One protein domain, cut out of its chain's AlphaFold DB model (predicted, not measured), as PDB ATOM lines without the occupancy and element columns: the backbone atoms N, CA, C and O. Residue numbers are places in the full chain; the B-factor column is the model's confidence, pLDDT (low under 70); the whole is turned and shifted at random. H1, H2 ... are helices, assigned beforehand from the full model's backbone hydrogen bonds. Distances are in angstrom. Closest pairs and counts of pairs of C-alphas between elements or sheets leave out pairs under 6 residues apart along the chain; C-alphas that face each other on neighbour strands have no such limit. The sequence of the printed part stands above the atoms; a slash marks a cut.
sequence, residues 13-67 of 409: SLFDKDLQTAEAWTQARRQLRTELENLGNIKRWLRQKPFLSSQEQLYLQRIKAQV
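AT A GLANCE: This is residues 13 to 67 of the 409 residues of an uncharacterized protein of Strigops habroptila (UniProt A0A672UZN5). One long helix, H1, sticks out as a free arm and makes most of the length; beyond its last residue, Leu 39, two shorter helices, H2 and H3, form a small head and stand steeply to each other. The printed part has 55 residues with three named helices, in the order H1, H2, H3, and no named strand: the class is all helix. The whole is extended, with a radius of gyration of the C-alphas of 19.3 A and spans of 61 by 24 by 10 A.

HOW THE PARTS SIT: Start with H1, residues 13 to 39, which touches no helix. A tight link of 2 residues leads to H2, residues 42 to 48. H1 and H2 are close but not clearly touching: look at the C-alphas of Leu 39 and Trp 45, their closest, 7.9 A apart. Their lines are about perpendicular, at 81 degrees. A tight link of 5 residues then leads to H3, residues 54 to 65. H2 and H3 touch, their closest C-alphas being those of Lys 43 and Leu 60, 7.0 A apart. They run opposite ways at a steep tilt of 62 degrees. H1 and H3 are apart. In H2 and H3 every O i to N i+4 pair is within hydrogen-bond range; in H1, 22 of 23 are.

IN THESE COORDINATES: Find C-alpha 13 at (105.281, 173.146, 81.770); from there H1 runs 39.5 A to C-alpha 39 at (133.056, 145.897, 75.192). H2 covers 10.0 A from Ile 42 to Gln 48. H3 runs 16.7 A from Ser 54 to Ala 65, where C-alpha 65 is at (133.285, 124.382, 80.188).

THE WHOLE: The C-alphas of Ser 13 and Ser 54, the two farthest apart, are 61.3 A from each other. Residues 13 to 41, of which 13 to 39 belong to H1, stand free. The printed part has no cut. Its mean pLDDT is 75.0; look for values under 70 at residues 13 to 18, residue 40 and residues 65 to 67.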
ATOM      1  N   SER A  13     104.609 173.669  82.967       53.84
ATOM      2  CA  SER A  13     105.281 173.146  81.770       53.84
ATOM      3  C   SER A  13     106.816 173.186  81.789       53.84
ATOM      4  O   SER A  13     107.439 172.606  80.899       53.84
ATOM      5  N   LEU A  14     107.445 173.878  82.747       49.38
ATOM      6  CA  LEU A  14     108.910 173.900  82.870       49.38
ATOM      7  C   LEU A  14     109.435 172.615  83.534       49.38
ATOM      8  O   LEU A  14     110.413 172.038  83.066       49.38
ATOM      9  N   PHE A  15     108.724 172.117  84.550       52.28
ATOM     10  CA  PHE A  15     109.099 170.903  85.281       52.28
ATOM     11  C   PHE A  15     109.042 169.644  84.411       52.28
ATOM     12  O   PHE A  15     109.921 168.790  84.518       52.28
ATOM     13  N   ASP A  16     108.067 169.550  83.505       56.88
ATOM     14  CA  ASP A  16     107.941 168.399  82.603       56.88
ATOM     15  C   ASP A  16     109.105 168.312  81.604       56.88
ATOM     16  O   ASP A  16     109.560 167.219  81.266       56.88
ATOM     17  N   LYS A  17     109.638 169.459  81.159       61.28
ATOM     18  CA  LYS A  17     110.799 169.505  80.256       61.28
ATOM     19  C   LYS A  17     112.087 169.108  80.968       61.28
ATOM     20  O   LYS A  17     112.894 168.369  80.401       61.28
ATOM     21  N   ASP A  18     112.264 169.552  82.207       66.56
ATOM     22  CA  ASP A  18     113.427 169.195  83.021       66.56
ATOM     23  C   ASP A  18     113.407 167.706  83.397       66.56
ATOM     24  O   ASP A  18     114.445 167.040  83.351       66.56
ATOM     25  N   LEU A  19     112.221 167.150  83.671       70.38
ATOM     26  CA  LEU A  19     112.045 165.726  83.951       70.38
ATOM     27  C   LEU A  19     112.328 164.864  82.712       70.38
ATOM     28  O   LEU A  19     113.116 163.924  82.799       70.38
ATOM     29  N   GLN A  20     111.790 165.229  81.543       73.06
ATOM     30  CA  GLN A  20     112.090 164.540  80.280       73.06
ATOM     31  C   GLN A  20     113.581 164.604  79.926       73.06
ATOM     32  O   GLN A  20     114.160 163.625  79.452       73.06
ATOM     33  N   THR A  21     114.236 165.734  80.204       78.38
ATOM     34  CA  THR A  21     115.680 165.897  79.981       78.38
ATOM     35  C   THR A  21     116.497 165.020  80.937       78.38
ATOM     36  O   THR A  21     117.466 164.378  80.520       78.38
ATOM     37  N   ALA A  22     116.092 164.925  82.207       73.38
ATOM     38  CA  ALA A  22     116.730 164.065  83.203       73.38
ATOM     39  C   ALA A  22     116.539 162.567  82.900       73.38
ATOM     40  O   ALA A  22     117.475 161.772  83.055       73.38
ATOM     41  N   GLU A  23     115.359 162.172  82.425       82.88
ATOM     42  CA  GLU A  23     115.067 160.807  81.984       82.88
ATOM     43  C   GLU A  23     115.888 160.431  80.746       82.88
ATOM     44  O   GLU A  23     116.562 159.397  80.756       82.88
ATOM     45  N   ALA A  24     115.933 161.304  79.734       87.62
ATOM     46  CA  ALA A  24     116.743 161.108  78.534       87.62
ATOM     47  C   ALA A  24     118.238 160.965  78.871       87.62
ATOM     48  O   ALA A  24     118.916 160.056  78.383       87.62
ATOM     49  N   TRP A  25     118.754 161.802  79.773       86.06
ATOM     50  CA  TRP A  25     120.139 161.716  80.234       86.06
ATOM     51  C   TRP A  25     120.423 160.424  81.014       86.06
ATOM     52  O   TRP A  25     121.470 159.787  80.843       86.06
ATOM     53  N   THR A  26     119.473 159.987  81.842       87.69
ATOM     54  CA  THR A  26     119.581 158.732  82.594       87.69
ATOM     55  C   THR A  26     119.582 157.529  81.652       87.69
ATOM     56  O   THR A  26     120.374 156.600  81.833       87.69
ATOM     57  N   GLN A  27     118.746 157.552  80.615       90.50
ATOM     58  CA  GLN A  27     118.684 156.514  79.592       90.50
ATOM     59  C   GLN A  27     119.975 156.456  78.766       90.50
ATOM     60  O   GLN A  27     120.534 155.369  78.606       90.50
ATOM     61  N   ALA A  28     120.513 157.603  78.344       88.56
ATOM     62  CA  ALA A  28     121.793 157.685  77.640       88.56
ATOM     63  C   ALA A  28     122.948 157.108  78.481       88.56
ATOM     64  O   ALA A  28     123.774 156.339  77.988       88.56
ATOM     65  N   ARG A  29     122.978 157.387  79.792       86.81
ATOM     66  CA  ARG A  29     123.974 156.786  80.693       86.81
ATOM     67  C   ARG A  29     123.804 155.285  80.871       86.81
ATOM     68  O   ARG A  29     124.810 154.583  80.955       86.81
ATOM     69  N   ARG A  30     122.569 154.782  80.945       91.88
ATOM     70  CA  ARG A  30     122.306 153.333  80.999       91.88
ATOM     71  C   ARG A  30     122.798 152.646  79.725       91.88
ATOM     72  O   ARG A  30     123.463 151.617  79.823       91.88
ATOM     73  N   GLN A  31     122.551 153.241  78.559       88.00
ATOM     74  CA  GLN A  31     123.042 152.739  77.272       88.00
ATOM     75  C   GLN A  31     124.571 152.713  77.225       88.00
ATOM     76  O   GLN A  31     125.139 151.652  76.997       88.00
ATOM     77  N   LEU A  32     125.238 153.817  77.575       85.94
ATOM     78  CA  LEU A  32     126.702 153.878  77.628       85.94
ATOM     79  C   LEU A  32     127.291 152.816  78.569       85.94
ATOM     80  O   LEU A  32     128.282 152.166  78.250       85.94
ATOM     81  N   ARG A  33     126.675 152.603  79.737       80.81
ATOM     82  CA  ARG A  33     127.126 151.579  80.691       80.81
ATOM     83  C   ARG A  33     126.978 150.170  80.116       80.81
ATOM     84  O   ARG A  33     127.889 149.361  80.250       80.81
ATOM     85  N   THR A  34     125.880 149.927  79.407       84.31
ATOM     86  CA  THR A  34     125.629 148.673  78.687       84.31
ATOM     87  C   THR A  34     126.652 148.467  77.566       84.31
ATOM     88  O   THR A  34     127.155 147.362  77.387       84.31
ATOM     89  N   GLU A  35     127.018 149.516  76.828       80.00
ATOM     90  CA  GLU A  35     128.066 149.460  75.803       80.00
ATOM     91  C   GLU A  35     129.441 149.146  76.396       80.00
ATOM     92  O   GLU A  35     130.134 148.265  75.892       80.00
ATOM     93  N   LEU A  36     129.815 149.787  77.505       79.25
ATOM     94  CA  LEU A  36     131.081 149.520  78.192       79.25
ATOM     95  C   LEU A  36     131.153 148.084  78.738       79.25
ATOM     96  O   LEU A  36     132.183 147.422  78.605       79.25
ATOM     97  N   GLU A  37     130.058 147.565  79.295       77.19
ATOM     98  CA  GLU A  37     129.965 146.164  79.726       77.19
ATOM     99  C   GLU A  37     130.009 145.193  78.532       77.19
ATOM    100  O   GLU A  37     130.647 144.138  78.602       77.19
ATOM    101  N   ASN A  38     129.408 145.572  77.400       74.88
ATOM    102  CA  ASN A  38     129.462 144.804  76.157       74.88
ATOM    103  C   ASN A  38     130.870 144.770  75.537       74.88
ATOM    104  O   ASN A  38     131.260 143.726  75.010       74.88
ATOM    105  N   LEU A  39     131.651 145.853  75.630       70.69
ATOM    106  CA  LEU A  39     133.056 145.897  75.192       70.69
ATOM    107  C   LEU A  39     133.946 144.957  76.020       70.69
ATOM    108  O   LEU A  39     134.897 144.377  75.497       70.69
ATOM    109  N   GLY A  40     133.601 144.734  77.292       68.88
ATOM    110  CA  GLY A  40     134.246 143.746  78.160       68.88
ATOM    111  C   GLY A  40     133.886 142.287  77.844       68.88
ATOM    112  O   GLY A  40     134.448 141.368  78.445       68.88
ATOM    113  N   ASN A  41     132.970 142.027  76.905       75.25
ATOM    114  CA  ASN A  41     132.515 140.677  76.589       75.25
ATOM    115  C   ASN A  41     133.457 139.980  75.595       75.25
ATOM    116  O   ASN A  41     133.155 139.789  74.411       75.25
ATOM    117  N   ILE A  42     134.606 139.540  76.116       74.38
ATOM    118  CA  ILE A  42     135.676 138.844  75.380       74.38
ATOM    119  C   ILE A  42     135.122 137.659  74.569       74.38
ATOM    120  O   ILE A  42     135.586 137.381  73.470       74.38
ATOM    121  N   LYS A  43     134.071 136.982  75.056       75.31
ATOM    122  CA  LYS A  43     133.423 135.858  74.357       75.31
ATOM    123  C   LYS A  43     132.744 136.286  73.052       75.31
ATOM    124  O   LYS A  43     132.779 135.525  72.087       75.31
ATOM    125  N   ARG A  44     132.110 137.463  73.016       75.62
ATOM    126  CA  ARG A  44     131.465 138.008  71.810       75.62
ATOM    127  C   ARG A  44     132.513 138.528  70.830       75.62
ATOM    128  O   ARG A  44     132.432 138.198  69.651       75.62
ATOM    129  N   TRP A  45     133.532 139.220  71.341       74.62
ATOM    130  CA  TRP A  45     134.673 139.690  70.551       74.62
ATOM    131  C   TRP A  45     135.416 138.534  69.865       74.62
ATOM    132  O   TRP A  45     135.611 138.548  68.653       74.62
ATOM    133  N   LEU A  46     135.712 137.460  70.604       74.62
ATOM    134  CA  LEU A  46     136.334 136.255  70.045       74.62
ATOM    135  C   LEU A  46     135.434 135.525  69.035       74.62
ATOM    136  O   LEU A  46     135.941 134.842  68.156       74.62
ATOM    137  N   ARG A  47     134.104 135.646  69.114       75.62
ATOM    138  CA  ARG A  47     133.197 135.029  68.126       75.62
ATOM    139  C   ARG A  47     133.111 135.797  66.811       75.62
ATOM    140  O   ARG A  47     132.799 135.192  65.796       75.62
ATOM    141  N   GLN A  48     133.339 137.105  66.841       75.50
ATOM    142  CA  GLN A  48     133.258 137.976  65.664       75.50
ATOM    143  C   GLN A  48     134.595 138.084  64.918       75.50
ATOM    144  O   GLN A  48     134.664 138.704  63.860       75.50
ATOM    145  N   LYS A  49     135.663 137.483  65.453       79.56
ATOM    146  CA  LYS A  49     136.995 137.530  64.859       79.56
ATOM    147  C   LYS A  49     137.115 136.486  63.733       79.56
ATOM    148  O   LYS A  49     136.907 135.304  64.002       79.56
ATOM    149  N   PRO A  50     137.485 136.884  62.501       71.50
ATOM    150  CA  PRO A  50     137.515 135.980  61.345       71.50
ATOM    151  C   PRO A  50     138.589 134.886  61.447       71.50
ATOM    152  O   PRO A  50     138.418 133.811  60.880       71.50
ATOM    153  N   PHE A  51     139.662 135.116  62.214       71.56
ATOM    154  CA  PHE A  51     140.704 134.122  62.478       71.56
ATOM    155  C   PHE A  51     141.024 134.069  63.970       71.56
ATOM    156  O   PHE A  51     141.371 135.082  64.585       71.56
ATOM    157  N   LEU A  52     140.911 132.874  64.547       76.25
ATOM    158  CA  LEU A  52     141.179 132.615  65.957       76.25
ATOM    159  C   LEU A  52     142.545 131.958  66.121       76.25
ATOM    160  O   LEU A  52     142.837 130.956  65.476       76.25
ATOM    161  N   SER A  53     143.359 132.497  67.025       80.38
ATOM    162  CA  SER A  53     144.613 131.860  67.430       80.38
ATOM    163  C   SER A  53     144.337 130.604  68.270       80.38
ATOM    164  O   SER A  53     143.342 130.543  68.998       80.38
ATOM    165  N   SER A  54     145.239 129.617  68.247       75.06
ATOM    166  CA  SER A  54     145.120 128.378  69.038       75.06
ATOM    167  C   SER A  54     144.906 128.650  70.536       75.06
ATOM    168  O   SER A  54     144.171 127.933  71.216       75.06
ATOM    169  N   GLN A  55     145.484 129.735  71.062       72.25
ATOM    170  CA  GLN A  55     145.306 130.155  72.456       72.25
ATOM    171  C   GLN A  55     143.897 130.721  72.737       72.25
ATOM    172  O   GLN A  55     143.342 130.503  73.815       72.25
ATOM    173  N   GLU A  56     143.291 131.401  71.762       80.44
ATOM    174  CA  GLU A  56     141.937 131.964  71.849       80.44
ATOM    175  C   GLU A  56     140.866 130.860  71.765       80.44
ATOM    176  O   GLU A  56     139.864 130.904  72.484       80.44
ATOM    177  N   GLN A  57     141.109 129.815  70.964       79.06
ATOM    178  CA  GLN A  57     140.255 128.621  70.897       79.06
ATOM    179  C   GLN A  57     140.227 127.850  72.225       79.06
ATOM    180  O   GLN A  57     139.149 127.499  72.713       79.06
ATOM    181  N   LEU A  58     141.388 127.644  72.857       78.56
ATOM    182  CA  LEU A  58     141.478 127.000  74.175       78.56
ATOM    183  C   LEU A  58     140.778 127.822  75.265       78.56
ATOM    184  O   LEU A  58     140.105 127.270  76.138       78.56
ATOM    185  N   TYR A  59     140.891 129.149  75.207       76.50
ATOM    186  CA  TYR A  59     140.187 130.038  76.128       76.50
ATOM    187  C   TYR A  59     138.660 129.971  75.945       76.50
ATOM    188  O   TYR A  59     137.928 129.874  76.932       76.50
ATOM    189  N   LEU A  60     138.163 129.912  74.702       78.00
ATOM    190  CA  LEU A  60     136.740 129.690  74.416       78.00
ATOM    191  C   LEU A  60     136.243 128.326  74.912       78.00
ATOM    192  O   LEU A  60     135.130 128.251  75.438       78.00
ATOM    193  N   GLN A  61     137.040 127.264  74.776       76.25
ATOM    194  CA  GLN A  61     136.714 125.951  75.344       76.25
ATOM    195  C   GLN A  61     136.632 126.009  76.875       76.25
ATOM    196  O   GLN A  61     135.676 125.496  77.454       76.25
ATOM    197  N   ARG A  62     137.561 126.716  77.530       74.69
ATOM    198  CA  ARG A  62     137.554 126.919  78.986       74.69
ATOM    199  C   ARG A  62     136.327 127.703  79.462       74.69
ATOM    200  O   ARG A  62     135.724 127.317  80.456       74.69
ATOM    201  N   ILE A  63     135.922 128.754  78.745       73.19
ATOM    202  CA  ILE A  63     134.698 129.516  79.060       73.19
ATOM    203  C   ILE A  63     133.440 128.667  78.840       73.19
ATOM    204  O   ILE A  63     132.512 128.734  79.639       73.19
ATOM    205  N   LYS A  64     133.379 127.866  77.765       71.19
ATOM    206  CA  LYS A  64     132.244 126.957  77.515       71.19
ATOM    207  C   LYS A  64     132.127 125.880  78.602       71.19
ATOM    208  O   LYS A  64     131.013 125.563  79.001       71.19
ATOM    209  N   ALA A  65     133.252 125.376  79.116       66.69
ATOM    210  CA  ALA A  65     133.285 124.382  80.188       66.69
ATOM    211  C   ALA A  65     132.828 124.925  81.561       66.69
ATOM    212  O   ALA A  65     132.385 124.148  82.399       66.69
ATOM    213  N   GLN A  66     132.881 126.244  81.792       58.88
ATOM    214  CA  GLN A  66     132.437 126.879  83.047       58.88
ATOM    215  C   GLN A  66     130.909 127.085  83.160       58.88
ATOM    216  O   GLN A  66     130.450 127.649  84.148       58.88
ATOM    217  N   VAL A  67     130.114 126.650  82.172       55.84
ATOM    218  CA  VAL A  67     128.637 126.777  82.183       55.84
ATOM    219  C   VAL A  67     127.943 125.623  82.949       55.84
ATOM    220  O   VAL A  67     126.741 125.671  83.174       55.84
TER     221      VAL A  67